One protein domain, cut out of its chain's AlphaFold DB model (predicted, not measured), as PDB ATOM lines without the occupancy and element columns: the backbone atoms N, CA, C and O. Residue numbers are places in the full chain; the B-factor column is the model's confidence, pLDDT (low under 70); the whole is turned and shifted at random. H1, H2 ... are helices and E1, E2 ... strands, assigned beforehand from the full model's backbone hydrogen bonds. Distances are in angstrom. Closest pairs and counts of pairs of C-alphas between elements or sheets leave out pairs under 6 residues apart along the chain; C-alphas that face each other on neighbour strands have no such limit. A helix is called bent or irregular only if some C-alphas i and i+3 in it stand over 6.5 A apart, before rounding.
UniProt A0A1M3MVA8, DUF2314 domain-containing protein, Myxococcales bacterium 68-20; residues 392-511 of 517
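What this domain is: This is residues 392 to 511 of the 517 residues of the protein "DUF2314 domain-containing protein" of Myxococcales bacterium 68-20 (UniProt A0A1M3MVA8). One strongly twisted sheet of six strands folds back on itself at the bent strand E2, and leaf E4 E3 faces leaf E1 E5 E6. The bent helix H1 packs along the second leaf, its arm H1b over E1, while H2 grazes the sheet and sticks out with residues 506 to 511. The 120 printed residues hold named elements in the order H1 E1 E2 E3 E4 E5 E6 H2, class mixed; the antiparallel sheet runs E4 E3 E2 E1 E5 E6. The whole is compact, radius of gyration of the C-alphas 14.4 A, spans 45 by 36 by 25 A.

Where its parts are: H1, residues 395 to 416, begins with C-alpha 395 at (212.922, 224.168, 134.068). Assigned as one helix by its hydrogen bonds, it is bent, C-alphas 406 and 409 being 7.1 A apart: arm H1a is 395 to 406, 16.5 A, and H1b 409 to 416. E1 is 420 to 429, 28.1 A; E2 442 to 452, 21.7 A; E3 456 to 461; E4 476 to 480; E5 486 to 491; E6 496 to 498. H2, 500 to 511, 16.3 A, ends with C-alpha 511 at (210.024, 231.817, 150.020).

How they stand to each other: E1 to E4 form a meander, each strand the antiparallel neighbour of the one before. E2 bends by 91 degrees at residue 449. Within hydrogen-bond range are N 447 and O 424 of E2 and E1, 2.8 A, and N 423 and O 488 of E1 and E5, 2.8 A. H1b is over E1, height over the sheet 7.8 A; H1a is at the sheet's level. H1a and H2 only just touch, with 3 pairs of C-alphas within 8 A, the closest those of Leu 397 and Ser 501, 6.4 A. In H1a, H1b and H2 every O i to N i+4 pair is within hydrogen-bond range.

The domain as a whole: The farthest C-alphas, of Ala 417 and Asp 437, are 45.2 A apart. The printed part has no cut. The links E1 to E2 and E3 to E4 are long. Residues 510 to 511 have pLDDT under 70.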
ATOM      1  N   VAL A 392     211.979 232.296 130.608       70.25
ATOM      2  CA  VAL A 392     211.794 231.419 129.430       70.25
ATOM      3  C   VAL A 392     212.315 230.009 129.717       70.25
ATOM      4  O   VAL A 392     211.718 229.017 129.308       70.25
ATOM      5  N   ASP A 393     213.410 229.951 130.474       80.12
ATOM      6  CA  ASP A 393     214.166 228.742 130.787       80.12
ATOM      7  C   ASP A 393     213.858 228.219 132.200       80.12
ATOM      8  O   ASP A 393     214.709 227.629 132.866       80.12
ATOM      9  N   ASP A 394     212.651 228.471 132.704       89.31
ATOM     10  CA  ASP A 394     212.217 227.949 133.997       89.31
ATOM     11  C   ASP A 394     211.945 226.440 133.907       89.31
ATOM     12  O   ASP A 394     210.835 226.006 133.592       89.31
ATOM     13  N   GLU A 395     212.983 225.633 134.156       94.00
ATOM     14  CA  GLU A 395     212.922 224.168 134.068       94.00
ATOM     15  C   GLU A 395     211.798 223.578 134.933       94.00
ATOM     16  O   GLU A 395     211.122 222.641 134.510       94.00
ATOM     17  N   GLU A 396     211.536 224.154 136.112       94.06
ATOM     18  CA  GLU A 396     210.475 223.688 137.011       94.06
ATOM     19  C   GLU A 396     209.088 223.898 136.389       94.06
ATOM     20  O   GLU A 396     208.267 222.976 136.361       94.06
ATOM     21  N   LEU A 397     208.827 225.081 135.823       93.38
ATOM     22  CA  LEU A 397     207.562 225.337 135.132       93.38
ATOM     23  C   LEU A 397     207.444 224.564 133.812       93.38
ATOM     24  O   LEU A 397     206.341 224.159 133.443       93.38
ATOM     25  N   ALA A 398     208.554 224.312 133.118       93.88
ATOM     26  CA  ALA A 398     208.567 223.483 131.917       93.88
ATOM     27  C   ALA A 398     208.196 222.022 132.231       93.88
ATOM     28  O   ALA A 398     207.416 221.408 131.497       93.88
ATOM     29  N   GLU A 399     208.694 221.463 133.337       96.31
ATOM     30  CA  GLU A 399     208.298 220.128 133.797       96.31
ATOM     31  C   GLU A 399     206.831 220.083 134.244       96.31
ATOM     32  O   GLU A 399     206.125 219.111 133.947       96.31
ATOM     33  N   ILE A 400     206.332 221.153 134.872       96.31
ATOM     34  CA  ILE A 400     204.903 221.296 135.175       96.31
ATOM     35  C   ILE A 400     204.070 221.293 133.896       96.31
ATOM     36  O   ILE A 400     203.095 220.549 133.833       96.31
ATOM     37  N   ALA A 401     204.469 222.034 132.861       95.88
ATOM     38  CA  ALA A 401     203.761 222.049 131.584       95.88
ATOM     39  C   ALA A 401     203.729 220.658 130.929       95.88
ATOM     40  O   ALA A 401     202.661 220.176 130.550       95.88
ATOM     41  N   LYS A 402     204.864 219.945 130.882       97.25
ATOM     42  CA  LYS A 402     204.922 218.563 130.365       97.25
ATOM     43  C   LYS A 402     204.016 217.619 131.156       97.25
ATOM     44  O   LYS A 402     203.305 216.793 130.577       97.25
ATOM     45  N   LYS A 403     204.032 217.728 132.488       97.88
ATOM     46  CA  LYS A 403     203.144 216.962 133.369       97.88
ATOM     47  C   LYS A 403     201.679 217.305 133.106       97.88
ATOM     48  O   LYS A 403     200.870 216.391 132.972       97.88
ATOM     49  N   ALA A 404     201.349 218.587 132.991       97.44
ATOM     50  CA  ALA A 404     200.002 219.057 132.717       97.44
ATOM     51  C   ALA A 404     199.477 218.469 131.405       97.44
ATOM     52  O   ALA A 404     198.408 217.872 131.409       97.44
ATOM     53  N   GLN A 405     200.255 218.522 130.321       97.81
ATOM     54  CA  GLN A 405     199.881 217.962 129.017       97.81
ATOM     55  C   GLN A 405     199.640 216.452 129.060       97.81
ATOM     56  O   GLN A 405     198.665 215.961 128.488       97.81
ATOM     57  N   ARG A 406     200.503 215.707 129.762       98.25
ATOM     58  CA  ARG A 406     200.357 214.254 129.933       98.25
ATOM     59  C   ARG A 406     199.109 213.893 130.739       98.25
ATOM     60  O   ARG A 406     198.438 212.917 130.411       98.25
ATOM     61  N   ASP A 407     198.810 214.662 131.781       98.38
ATOM     62  CA  ASP A 407     197.728 214.360 132.720       98.38
ATOM     63  C   ASP A 407     196.368 214.940 132.256       98.38
ATOM     64  O   ASP A 407     195.311 214.447 132.660       98.38
ATOM     65  N   LEU A 408     196.372 215.936 131.360       98.25
ATOM     66  CA  LEU A 408     195.179 216.629 130.854       98.25
ATOM     67  C   LEU A 408     194.094 215.695 130.277       98.25
ATOM     68  O   LEU A 408     192.926 215.914 130.590       98.25
ATOM     69  N   PRO A 409     194.392 214.631 129.498       98.50
ATOM     70  CA  PRO A 409     193.358 213.703 129.032       98.50
ATOM     71  C   PRO A 409     192.562 213.049 130.171       98.50
ATOM     72  O   PRO A 409     191.369 212.801 130.023       98.50
ATOM     73  N   ALA A 410     193.208 212.757 131.305       98.44
ATOM     74  CA  ALA A 410     192.533 212.189 132.469       98.44
ATOM     75  C   ALA A 410     191.708 213.249 133.214       98.44
ATOM     76  O   ALA A 410     190.613 212.947 133.683       98.44
ATOM     77  N   ALA A 411     192.201 214.490 133.285       98.38
ATOM     78  CA  ALA A 411     191.447 215.615 133.834       98.38
ATOM     79  C   ALA A 411     190.176 215.913 133.015       98.38
ATOM     80  O   ALA A 411     189.110 216.078 133.598       98.38
ATOM     81  N   ILE A 412     190.253 215.880 131.680       98.50
ATOM     82  CA  ILE A 412     189.087 216.058 130.797       98.50
ATOM     83  C   ILE A 412     188.021 214.991 131.074       98.50
ATOM     84  O   ILE A 412     186.864 215.335 131.274       98.50
ATOM     85  N   LYS A 413     188.402 213.711 131.196       98.50
ATOM     86  CA  LYS A 413     187.445 212.637 131.529       98.50
ATOM     87  C   LYS A 413     186.739 212.858 132.869       98.50
ATOM     88  O   LYS A 413     185.574 212.510 133.018       98.50
ATOM     89  N   ARG A 414     187.453 213.404 133.857       98.38
ATOM     90  CA  ARG A 414     186.903 213.737 135.180       98.38
ATOM     91  C   ARG A 414     185.921 214.906 135.107       98.38
ATOM     92  O   ARG A 414     184.854 214.846 135.707       98.38
ATOM     93  N   PHE A 415     186.263 215.930 134.330       97.81
ATOM     94  CA  PHE A 415     185.383 217.054 134.018       97.81
ATOM     95  C   PHE A 415     184.098 216.602 133.309       97.81
ATOM     96  O   PHE A 415     183.007 216.919 133.767       97.81
ATOM     97  N   GLU A 416     184.209 215.781 132.262       97.62
ATOM     98  CA  GLU A 416     183.062 215.217 131.531       97.62
ATOM     99  C   GLU A 416     182.184 214.308 132.407       97.62
ATOM    100  O   GLU A 416     180.979 214.206 132.189       97.62
ATOM    101  N   ALA A 417     182.773 213.675 133.425       98.06
ATOM    102  CA  ALA A 417     182.054 212.913 134.443       98.06
ATOM    103  C   ALA A 417     181.401 213.792 135.533       98.06
ATOM    104  O   ALA A 417     180.821 213.258 136.478       98.06
ATOM    105  N   GLY A 418     181.490 215.121 135.419       96.69
ATOM    106  CA  GLY A 418     180.834 216.071 136.314       96.69
ATOM    107  C   GLY A 418     181.562 216.325 137.635       96.69
ATOM    108  O   GLY A 418     180.929 216.792 138.578       96.69
ATOM    109  N   GLU A 419     182.867 216.040 137.739       97.31
ATOM    110  CA  GLU A 419     183.619 216.254 138.989       97.31
ATOM    111  C   GLU A 419     183.679 217.732 139.427       97.31
ATOM    112  O   GLU A 419     183.841 218.019 140.614       97.31
ATOM    113  N   GLY A 420     183.541 218.669 138.489       96.81
ATOM    114  CA  GLY A 420     183.613 220.100 138.759       96.81
ATOM    115  C   GLY A 420     183.853 220.916 137.493       96.81
ATOM    116  O   GLY A 420     183.645 220.416 136.389       96.81
ATOM    117  N   GLU A 421     184.335 222.145 137.649       96.69
ATOM    118  CA  GLU A 421     184.704 223.035 136.545       96.69
ATOM    119  C   GLU A 421     186.178 222.867 136.168       96.69
ATOM    120  O   GLU A 421     187.059 222.896 137.030       96.69
ATOM    121  N   LEU A 422     186.462 222.689 134.874       98.19
ATOM    122  CA  LEU A 422     187.823 222.543 134.358       98.19
ATOM    123  C   LEU A 422     188.375 223.891 133.901       98.19
ATOM    124  O   LEU A 422     187.816 224.529 133.016       98.19
ATOM    125  N   PHE A 423     189.540 224.263 134.418       98.00
ATOM    126  CA  PHE A 423     190.313 225.409 133.959       98.00
ATOM    127  C   PHE A 423     191.601 224.943 133.287       98.00
ATOM    128  O   PHE A 423     192.295 224.060 133.793       98.00
ATOM    129  N   ILE A 424     191.948 225.554 132.157       98.06
ATOM    130  CA  ILE A 424     193.143 225.223 131.374       98.06
ATOM    131  C   ILE A 424     193.962 226.484 131.164       98.06
ATOM    132  O   ILE A 424     193.441 227.482 130.675       98.06
ATOM    133  N   LYS A 425     195.248 226.431 131.508       97.56
ATOM    134  CA  LYS A 425     196.181 227.529 131.271       97.56
ATOM    135  C   LYS A 425     196.901 227.316 129.950       97.56
ATOM    136  O   LYS A 425     197.491 226.255 129.744       97.56
ATOM    137  N   GLY A 426     196.896 228.319 129.084       96.44
ATOM    138  CA  GLY A 426     197.579 228.257 127.793       96.44
ATOM    139  C   GLY A 426     198.025 229.625 127.282       96.44
ATOM    140  O   GLY A 426     197.685 230.645 127.887       96.44
ATOM    141  N   PRO A 427     198.805 229.647 126.189       95.75
ATOM    142  CA  PRO A 427     199.302 230.875 125.589       95.75
ATOM    143  C   PRO A 427     198.210 231.599 124.797       95.75
ATOM    144  O   PRO A 427     197.515 231.001 123.977       95.75
ATOM    145  N   PHE A 428     198.127 232.913 124.979       94.56
ATOM    146  CA  PHE A 428     197.311 233.820 124.179       94.56
ATOM    147  C   PHE A 428     198.207 234.870 123.531       94.56
ATOM    148  O   PHE A 428     199.030 235.464 124.226       94.56
ATOM    149  N   PRO A 429     198.104 235.101 122.213       93.81
ATOM    150  CA  PRO A 429     199.040 235.960 121.501       93.81
ATOM    151  C   PRO A 429     198.923 237.416 121.958       93.81
ATOM    152  O   PRO A 429     197.830 237.972 121.986       93.81
ATOM    153  N   ILE A 430     200.065 238.041 122.237       89.25
ATOM    154  CA  ILE A 430     200.167 239.477 122.504       89.25
ATOM    155  C   ILE A 430     200.296 240.198 121.151       89.25
ATOM    156  O   ILE A 430     201.219 239.865 120.385       89.25
ATOM    157  N   PRO A 431     199.405 241.155 120.822       88.19
ATOM    158  CA  PRO A 431     199.515 241.971 119.612       88.19
ATOM    159  C   PRO A 431     200.890 242.655 119.506       88.19
ATOM    160  O   PRO A 431     201.402 243.105 120.528       88.19
ATOM    161  N   PRO A 432     201.542 242.714 118.324       89.56
ATOM    162  CA  PRO A 432     202.895 243.270 118.195       89.56
ATOM    163  C   PRO A 432     203.065 244.698 118.731       89.56
ATOM    164  O   PRO A 432     204.125 245.016 119.255       89.56
ATOM    165  N   ASP A 433     202.031 245.526 118.622       85.38
ATOM    166  CA  ASP A 433     201.949 246.894 119.143       85.38
ATOM    167  C   ASP A 433     201.811 246.964 120.673       85.38
ATOM    168  O   ASP A 433     202.191 247.965 121.272       85.38
ATOM    169  N   ALA A 434     201.338 245.891 121.312       78.62
ATOM    170  CA  ALA A 434     201.285 245.740 122.767       78.62
ATOM    171  C   ALA A 434     202.560 245.104 123.364       78.62
ATOM    172  O   ALA A 434     202.666 244.952 124.583       78.62
ATOM    173  N   ARG A 435     203.541 244.710 122.534       85.06
ATOM    174  CA  ARG A 435     204.814 244.137 123.006       85.06
ATOM    175  C   ARG A 435     205.802 245.250 123.343       85.06
ATOM    176  O   ARG A 435     206.214 246.005 122.469       85.06
ATOM    177  N   VAL A 436     206.250 245.292 124.593       75.25
ATOM    178  CA  VAL A 436     207.302 246.213 125.050       75.25
ATOM    179  C   VAL A 436     208.673 245.589 124.780       75.25
ATOM    180  O   VAL A 436     208.898 244.440 125.155       75.25
ATOM    181  N   ASP A 437     209.570 246.313 124.103       75.69
ATOM    182  CA  ASP A 437     210.993 245.972 123.905       75.69
ATOM    183  C   ASP A 437     211.287 244.550 123.385       75.69
ATOM    184  O   ASP A 437     212.274 243.917 123.757       75.69
ATOM    185  N   GLY A 438     210.429 244.019 122.506       73.25
ATOM    186  CA  GLY A 438     210.585 242.648 121.998       73.25
ATOM    187  C   GLY A 438     210.256 241.564 123.032       73.25
ATOM    188  O   GLY A 438     210.750 240.443 122.922       73.25
ATOM    189  N   GLY A 439     209.429 241.902 124.024       76.56
ATOM    190  CA  GLY A 439     208.954 241.009 125.072       76.56
ATOM    191  C   GLY A 439     208.118 239.824 124.574       76.56
ATOM    192  O   GLY A 439     208.069 239.492 123.388       76.56
ATOM    193  N   ALA A 440     207.457 239.158 125.522       83.88
ATOM    194  CA  ALA A 440     206.678 237.947 125.288       83.88
ATOM    195  C   ALA A 440     205.758 238.037 124.059       83.88
ATOM    196  O   ALA A 440     205.029 239.008 123.862       83.88
ATOM    197  N   ALA A 441     205.766 236.987 123.235       90.06
ATOM    198  CA  ALA A 441     204.835 236.868 122.114       90.06
ATOM    199  C   ALA A 441     203.441 236.402 122.565       90.06
ATOM    200  O   ALA A 441     202.481 236.514 121.800       90.06
ATOM    201  N   SER A 442     203.337 235.881 123.790       91.50
ATOM    202  CA  SER A 442     202.107 235.355 124.366       91.50
ATOM    203  C   SER A 442     202.031 235.587 125.871       91.50
ATOM    204  O   SER A 442     203.040 235.491 126.568       91.50
ATOM    205  N   GLU A 443     200.822 235.787 126.370       89.94
ATOM    206  CA  GLU A 443     200.489 235.803 127.790       89.94
ATOM    207  C   GLU A 443     199.852 234.466 128.191       89.94
ATOM    208  O   GLU A 443     199.085 233.888 127.423       89.94
ATOM    209  N   MET A 444     200.169 233.956 129.383       93.25
ATOM    210  CA  MET A 444     199.595 232.698 129.865       93.25
ATOM    211  C   MET A 444     198.326 232.961 130.669       93.25
ATOM    212  O   MET A 444     198.397 233.437 131.802       93.25
ATOM    213  N   LEU A 445     197.178 232.590 130.111       93.75
ATOM    214  CA  LEU A 445     195.866 232.862 130.696       93.75
ATOM    215  C   LEU A 445     195.091 231.566 130.935       93.75
ATOM    216  O   LEU A 445     195.335 230.548 130.284       93.75
ATOM    217  N   TRP A 446     194.170 231.608 131.889       96.56
ATOM    218  CA  TRP A 446     193.263 230.527 132.235       96.56
ATOM    219  C   TRP A 446     191.977 230.625 131.419       96.56
ATOM    220  O   TRP A 446     191.388 231.692 131.282       96.56
ATOM    221  N   LEU A 447     191.515 229.488 130.920       97.19
ATOM    222  CA  LEU A 447     190.249 229.299 130.226       97.19
ATOM    223  C   LEU A 447     189.376 228.366 131.063       97.19
ATOM    224  O   LEU A 447     189.813 227.257 131.359       97.19
ATOM    225  N   ALA A 448     188.166 228.791 131.424       96.56
ATOM    226  CA  ALA A 448     187.141 227.926 132.007       96.56
ATOM    227  C   ALA A 448     186.488 227.124 130.876       96.56
ATOM    228  O   ALA A 448     185.797 227.689 130.024       96.56
ATOM    229  N   ALA A 449     186.788 225.831 130.799       97.94
ATOM    230  CA  ALA A 449     186.429 224.976 129.680       97.94
ATOM    231  C   ALA A 449     184.937 224.639 129.711       97.94
ATOM    232  O   ALA A 449     184.437 224.070 130.674       97.94
ATOM    233  N   ALA A 450     184.246 224.944 128.616       97.31
ATOM    234  CA  ALA A 450     182.885 224.480 128.373       97.31
ATOM    235  C   ALA A 450     182.887 223.092 127.712       97.31
ATOM    236  O   ALA A 450     181.997 222.281 127.937       97.31
ATOM    237  N   SER A 451     183.896 222.814 126.880       97.75
ATOM    238  CA  SER A 451     184.059 221.528 126.198       97.75
ATOM    239  C   SER A 451     185.516 221.298 125.806       97.75
ATOM    240  O   SER A 451     186.262 222.251 125.567       97.75
ATOM    241  N   CYS A 452     185.906 220.033 125.689       98.12
ATOM    242  CA  CYS A 452     187.198 219.631 125.157       98.12
ATOM    243  C   CYS A 452     187.017 218.535 124.111       98.12
ATOM    244  O   CYS A 452     186.275 217.584 124.323       98.12
ATOM    245  N   ASP A 453     187.736 218.642 123.000       97.25
ATOM    246  CA  ASP A 453     187.852 217.583 122.003       97.25
ATOM    247  C   ASP A 453     189.270 216.983 122.008       97.25
ATOM    248  O   ASP A 453     190.067 217.187 122.931       97.25
ATOM    249  N   ALA A 454     189.607 216.192 120.988       96.44
ATOM    250  CA  ALA A 454     190.920 215.560 120.865       96.44
ATOM    251  C   ALA A 454     192.091 216.563 120.759       96.44
ATOM    252  O   ALA A 454     193.211 216.227 121.141       96.44
ATOM    253  N   GLN A 455     191.853 217.773 120.256       97.62
ATOM    254  CA  GLN A 455     192.875 218.759 119.907       97.62
ATOM    255  C   GLN A 455     192.838 220.014 120.777       97.62
ATOM    256  O   GLN A 455     193.893 220.576 121.075       97.62
ATOM    257  N   ARG A 456     191.656 220.475 121.183       98.19
ATOM    258  CA  ARG A 456     191.465 221.770 121.842       98.19
ATOM    259  C   ARG A 456     190.411 221.712 122.931       98.19
ATOM    260  O   ARG A 456     189.571 220.819 122.968       98.19
ATOM    261  N   CYS A 457     190.464 222.711 123.793       98.19
ATOM    262  CA  CYS A 457     189.410 223.005 124.739       98.19
ATOM    263  C   CYS A 457     188.880 224.408 124.476       98.19
ATOM    264  O   CYS A 457     189.662 225.348 124.319       98.19
ATOM    265  N   THR A 458     187.561 224.520 124.407       98.38
ATOM    266  CA  THR A 458     186.829 225.758 124.138       98.38
ATOM    267  C   THR A 458     186.068 226.154 125.391       98.38
ATOM    268  O   THR A 458     185.501 225.304 126.079       98.38
ATOM    269  N   GLY A 459     186.050 227.444 125.694       97.44
ATOM    270  CA  GLY A 459     185.460 227.959 126.917       97.44
ATOM    271  C   GLY A 459     185.553 229.471 126.994       97.44
ATOM    272  O   GLY A 459     185.766 230.121 125.973       97.44
ATOM    273  N   VAL A 460     185.408 230.030 128.189       94.94
ATOM    274  CA  VAL A 460     185.522 231.475 128.425       94.94
ATOM    275  C   VAL A 460     186.844 231.799 129.105       94.94
ATOM    276  O   VAL A 460     187.327 231.036 129.943       94.94
ATOM    277  N   LEU A 461     187.459 232.920 128.736       95.12
ATOM    278  CA  LEU A 461     188.660 233.386 129.422       95.12
ATOM    279  C   LEU A 461     188.332 233.714 130.891       95.12
ATOM    280  O   LEU A 461     187.358 234.414 131.154       95.12
ATOM    281  N   SER A 462     189.139 233.206 131.826       88.38
ATOM    282  CA  SER A 462     188.891 233.200 133.279       88.38
ATOM    283  C   SER A 462     189.776 234.181 134.070       88.38
ATOM    284  O   SER A 462     189.506 234.480 135.231       88.38
ATOM    285  N   ASN A 463     190.793 234.779 133.444       86.81
ATOM    286  CA  ASN A 463     191.525 235.916 134.011       86.81
ATOM    287  C   ASN A 463     191.706 237.058 133.001       86.81
ATOM    288  O   ASN A 463     191.677 236.846 131.790       86.81
ATOM    289  N   GLU A 464     191.865 238.277 133.521       81.62
ATOM    290  CA  GLU A 464     192.059 239.477 132.704       81.62
ATOM    291  C   GLU A 464     193.430 239.431 132.010       81.62
ATOM    292  O   GLU A 464     194.440 239.251 132.700       81.62
ATOM    293  N   PRO A 465     193.488 239.594 130.679       87.00
ATOM    294  CA  PRO A 465     194.744 239.806 129.978       87.00
ATOM    295  C   PRO A 465     195.416 241.100 130.426       87.00
ATOM    296  O   PRO A 465     194.790 242.154 130.491       87.00
ATOM    297  N   THR A 466     196.716 241.031 130.662       80.75
ATOM    298  CA  THR A 466     197.559 242.206 130.892       80.75
ATOM    299  C   THR A 466     198.048 242.779 129.563       80.75
ATOM    300  O   THR A 466     198.053 243.991 129.372       80.75
ATOM    301  N   TYR A 467     198.450 241.907 128.634       82.50
ATOM    302  CA  TYR A 467     199.098 242.271 127.372       82.50
ATOM    303  C   TYR A 467     198.392 241.689 126.147       82.50
ATOM    304  O   TYR A 467     198.488 242.263 125.064       82.50
ATOM    305  N   ALA A 468     197.666 240.573 126.276       86.62
ATOM    306  CA  ALA A 468     196.869 240.026 125.174       86.62
ATOM    307  C   ALA A 468     195.574 240.845 124.960       86.62
ATOM    308  O   ALA A 468     194.463 240.362 125.155       86.62
ATOM    309  N   THR A 469     195.721 242.109 124.553       81.31
ATOM    310  CA  THR A 469     194.648 243.121 124.441       81.31
ATOM    311  C   THR A 469     193.607 242.837 123.350       81.31
ATOM    312  O   THR A 469     192.583 243.509 123.262       81.31
ATOM    313  N   ASN A 470     193.831 241.827 122.508       84.12
ATOM    314  CA  ASN A 470     192.890 241.344 121.491       84.12
ATOM    315  C   ASN A 470     191.839 240.354 122.042       84.12
ATOM    316  O   ASN A 470     190.923 239.919 121.321       84.12
ATOM    317  N   ILE A 471     191.965 239.966 123.307       88.81
ATOM    318  CA  ILE A 471     191.000 239.158 124.046       88.81
ATOM    319  C   ILE A 471     190.637 239.884 125.353       88.81
ATOM    320  O   ILE A 471     191.346 240.783 125.780       88.81
ATOM    321  N   ALA A 472     189.491 239.552 125.941       85.31
ATOM    322  CA  ALA A 472     189.003 240.128 127.192       85.31
ATOM    323  C   ALA A 472     188.491 238.998 128.092       85.31
ATOM    324  O   ALA A 472     188.145 237.926 127.574       85.31
ATOM    325  N   LEU A 473     188.423 239.217 129.412       85.19
ATOM    326  CA  LEU A 473     187.785 238.249 130.312       85.19
ATOM    327  C   LEU A 473     186.373 237.903 129.811       85.19
ATOM    328  O   LEU A 473     185.657 238.760 129.296       85.19
ATOM    329  N   GLY A 474     185.967 236.641 129.951       85.75
ATOM    330  CA  GLY A 474     184.626 236.173 129.603       85.75
ATOM    331  C   GLY A 474     184.438 235.914 128.110       85.75
ATOM    332  O   GLY A 474     183.517 235.197 127.724       85.75
ATOM    333  N   LYS A 475     185.335 236.413 127.249       91.75
ATOM    334  CA  LYS A 475     185.290 236.132 125.813       91.75
ATOM    335  C   LYS A 475     185.469 234.638 125.567       91.75
ATOM    336  O   LYS A 475     186.435 234.028 126.038       91.75
ATOM    337  N   THR A 476     184.557 234.059 124.785       95.69
ATOM    338  CA  THR A 476     184.695 232.681 124.316       95.69
ATOM    339  C   THR A 476     185.944 232.552 123.452       95.69
ATOM    340  O   THR A 476     186.162 233.327 122.520       95.69
ATOM    341  N   THR A 477     186.777 231.574 123.772       96.69
ATOM    342  CA  THR A 477     188.058 231.332 123.114       96.69
ATOM    343  C   THR A 477     188.439 229.856 123.221       96.69
ATOM    344  O   THR A 477     187.665 229.041 123.726       96.69
ATOM    345  N   SER A 478     189.614 229.485 122.719       97.31
ATOM    346  CA  SER A 478     190.099 228.106 122.772       97.31
ATOM    347  C   SER A 478     191.594 228.023 123.038       97.31
ATOM    348  O   SER A 478     192.352 228.845 122.530       97.31
ATOM    349  N   VAL A 479     192.006 226.974 123.745       97.81
ATOM    350  CA  VAL A 479     193.409 226.608 123.971       97.81
ATOM    351  C   VAL A 479     193.673 225.249 123.326       97.81
ATOM    352  O   VAL A 479     192.905 224.300 123.515       97.81
ATOM    353  N   THR A 480     194.765 225.129 122.569       98.00
ATOM    354  CA  THR A 480     195.218 223.836 122.044       98.00
ATOM    355  C   THR A 480     195.710 222.968 123.197       98.00
ATOM    356  O   THR A 480     196.531 223.396 124.004       98.00
ATOM    357  N   ARG A 481     195.282 221.705 123.263       97.75
ATOM    358  CA  ARG A 481     195.684 220.781 124.338       97.75
ATOM    359  C   ARG A 481     197.195 220.552 124.394       97.75
ATOM    360  O   ARG A 481     197.739 220.369 125.477       97.75
ATOM    361  N   ALA A 482     197.860 220.584 123.241       97.25
ATOM    362  CA  ALA A 482     199.315 220.466 123.126       97.25
ATOM    363  C   ALA A 482     200.078 221.716 123.604       97.25
ATOM    364  O   ALA A 482     201.283 221.643 123.809       97.25
ATOM    365  N   GLU A 483     199.396 222.848 123.777       97.06
ATOM    366  CA  GLU A 483     199.976 224.114 124.246       97.06
ATOM    367  C   GLU A 483     199.579 224.421 125.696       97.06
ATOM    368  O   GLU A 483     200.029 225.413 126.265       97.06
ATOM    369  N   ALA A 484     198.745 223.577 126.315       97.25
ATOM    370  CA  ALA A 484     198.374 223.729 127.711       97.25
ATOM    371  C   ALA A 484     199.623 223.626 128.597       97.25
ATOM    372  O   ALA A 484     200.428 222.705 128.445       97.25
ATOM    373  N   VAL A 485     199.773 224.568 129.525       96.75
ATOM    374  CA  VAL A 485     200.907 224.634 130.461       96.75
ATOM    375  C   VAL A 485     200.502 224.313 131.897       96.75
ATOM    376  O   VAL A 485     201.362 224.079 132.740       96.75
ATOM    377  N   ASP A 486     199.202 224.296 132.189       98.06
ATOM    378  CA  ASP A 486     198.641 223.846 133.462       98.06
ATOM    379  C   ASP A 486     197.143 223.536 133.296       98.06
ATOM    380  O   ASP A 486     196.513 223.938 132.312       98.06
ATOM    381  N   TRP A 487     196.562 222.837 134.265       98.38
ATOM    382  CA  TRP A 487     195.120 222.627 134.372       98.38
ATOM    383  C   TRP A 487     194.705 222.525 135.840       98.38
ATOM    384  O   TRP A 487     195.497 222.115 136.690       98.38
ATOM    385  N   MET A 488     193.453 222.848 136.147       98.19
ATOM    386  CA  MET A 488     192.855 222.534 137.445       98.19
ATOM    387  C   MET A 488     191.372 222.199 137.324       98.19
ATOM    388  O   MET A 488     190.708 222.674 136.412       98.19
ATOM    389  N   ILE A 489     190.866 221.376 138.243       97.94
ATOM    390  CA  ILE A 489     189.430 221.145 138.426       97.94
ATOM    391  C   ILE A 489     189.030 221.748 139.764       97.94
ATOM    392  O   ILE A 489     189.567 221.334 140.799       97.94
ATOM    393  N   GLN A 490     188.092 222.685 139.728       93.50
ATOM    394  CA  GLN A 490     187.402 223.174 140.909       93.50
ATOM    395  C   GLN A 490     186.177 222.297 141.153       93.50
ATOM    396  O   GLN A 490     185.244 222.280 140.355       93.50
ATOM    397  N   LYS A 491     186.212 221.520 142.229       96.00
ATOM    398  CA  LYS A 491     185.168 220.562 142.586       96.00
ATOM    399  C   LYS A 491     183.982 221.258 143.248       96.00
ATOM    400  O   LYS A 491     184.129 222.325 143.840       96.00
ATOM    401  N   HIS A 492     182.830 220.590 143.236       86.62
ATOM    402  CA  HIS A 492     181.605 221.074 143.892       86.62
ATOM    403  C   HIS A 492     181.739 221.252 145.411       86.62
ATOM    404  O   HIS A 492     181.017 222.048 145.996       86.62
ATOM    405  N   ASP A 493     182.664 220.532 146.051       82.62
ATOM    406  CA  ASP A 493     182.964 220.654 147.485       82.62
ATOM    407  C   ASP A 493     183.950 221.796 147.810       82.62
ATOM    408  O   ASP A 493     184.412 221.914 148.944       82.62
ATOM    409  N   GLY A 494     184.313 222.615 146.816       81.94
ATOM    410  CA  GLY A 494     185.318 223.675 146.933       81.94
ATOM    411  C   GLY A 494     186.766 223.177 146.856       81.94
ATOM    412  O   GLY A 494     187.698 223.983 146.848       81.94
ATOM    413  N   GLY A 495     186.990 221.862 146.767       91.00
ATOM    414  CA  GLY A 495     188.313 221.283 146.588       91.00
ATOM    415  C   GLY A 495     188.917 221.614 145.221       91.00
ATOM    416  O   GLY A 495     188.220 221.726 144.215       91.00
ATOM    417  N   ILE A 496     190.248 221.712 145.158       94.38
ATOM    418  CA  ILE A 496     190.981 221.962 143.908       94.38
ATOM    419  C   ILE A 496     191.898 220.776 143.603       94.38
ATOM    420  O   ILE A 496     192.704 220.360 144.438       94.38
ATOM    421  N   ALA A 497     191.809 220.241 142.385       97.06
ATOM    422  CA  ALA A 497     192.770 219.283 141.840       97.06
ATOM    423  C   ALA A 497     193.610 219.944 140.736       97.06
ATOM    424  O   ALA A 497     193.057 220.660 139.913       97.06
ATOM    425  N   GLY A 498     194.915 219.663 140.668       96.88
ATOM    426  CA  GLY A 498     195.826 220.299 139.701       96.88
ATOM    427  C   GLY A 498     196.359 221.656 140.183       96.88
ATOM    428  O   GLY A 498     196.589 221.827 141.385       96.88
ATOM    429  N   GLY A 499     196.583 222.585 139.248       95.56
ATOM    430  CA  GLY A 499     197.060 223.948 139.509       95.56
ATOM    431  C   GLY A 499     198.504 223.992 140.004       95.56
ATOM    432  O   GLY A 499     198.822 224.715 140.949       95.56
ATOM    433  N   GLU A 500     199.385 223.170 139.435       96.69
ATOM    434  CA  GLU A 500     200.750 223.013 139.953       96.69
ATOM    435  C   GLU A 500     201.592 224.278 139.750       96.69
ATOM    436  O   GLU A 500     202.350 224.662 140.643       96.69
ATOM    437  N   SER A 501     201.400 224.994 138.633       93.62
ATOM    438  CA  SER A 501     202.108 226.258 138.391       93.62
ATOM    439  C   SER A 501     201.737 227.302 139.445       93.62
ATOM    440  O   SER A 501     202.592 228.055 139.904       93.62
ATOM    441  N   ILE A 502     200.483 227.301 139.909       88.50
ATOM    442  CA  ILE A 502     200.013 228.187 140.978       88.50
ATOM    443  C   ILE A 502     200.728 227.890 142.292       88.50
ATOM    444  O   ILE A 502     201.185 228.811 142.970       88.50
ATOM    445  N   LYS A 503     200.840 226.607 142.650       91.31
ATOM    446  CA  LYS A 503     201.483 226.172 143.896       91.31
ATOM    447  C   LYS A 503     202.954 226.563 143.922       91.31
ATOM    448  O   LYS A 503     203.394 227.144 144.912       91.31
ATOM    449  N   VAL A 504     203.683 226.316 142.832       90.56
ATOM    450  CA  VAL A 504     205.100 226.684 142.714       90.56
ATOM    451  C   VAL A 504     205.289 228.194 142.784       90.56
ATOM    452  O   VAL A 504     206.090 228.680 143.579       90.56
ATOM    453  N   LEU A 505     204.514 228.963 142.016       86.75
ATOM    454  CA  LEU A 505     204.655 230.421 141.999       86.75
ATOM    455  C   LEU A 505     204.289 231.043 143.353       86.75
ATOM    456  O   LEU A 505     204.974 231.955 143.812       86.75
ATOM    457  N   ARG A 506     203.280 230.505 144.048       80.75
ATOM    458  CA  ARG A 506     202.957 230.906 145.424       80.75
ATOM    459  C   ARG A 506     204.074 230.546 146.397       80.75
ATOM    460  O   ARG A 506     204.443 231.383 147.210       80.75
ATOM    461  N   ALA A 507     204.626 229.337 146.312       83.62
ATOM    462  CA  ALA A 507     205.738 228.927 147.164       83.62
ATOM    463  C   ALA A 507     206.945 229.857 146.980       83.62
ATOM    464  O   ALA A 507     207.532 230.281 147.965       83.62
ATOM    465  N   ARG A 508     207.261 230.256 145.742       84.31
ATOM    466  CA  ARG A 508     208.331 231.223 145.442       84.31
ATOM    467  C   ARG A 508     208.054 232.624 145.987       84.31
ATOM    468  O   ARG A 508     208.989 233.287 146.426       84.31
ATOM    469  N   LEU A 509     206.795 233.063 145.987       74.38
ATOM    470  CA  LEU A 509     206.393 234.324 146.618       74.38
ATOM    471  C   LEU A 509     206.531 234.268 148.145       74.38
ATOM    472  O   LEU A 509     206.986 235.235 148.742       74.38
ATOM    473  N   SER A 510     206.191 233.138 148.770       69.25
ATOM    474  CA  SER A 510     206.347 232.945 150.218       69.25
ATOM    475  C   SER A 510     207.803 232.728 150.646       69.25
ATOM    476  O   SER A 510     208.163 233.047 151.776       69.25
ATOM    477  N   LEU A 511     208.620 232.139 149.769       63.09
ATOM    478  CA  LEU A 511     210.024 231.817 150.020       63.09
ATOM    479  C   LEU A 511     210.984 232.908 149.589       63.09
ATOM    480  O   LEU A 511     212.117 232.847 150.051       63.09
TER     481      LEU A 511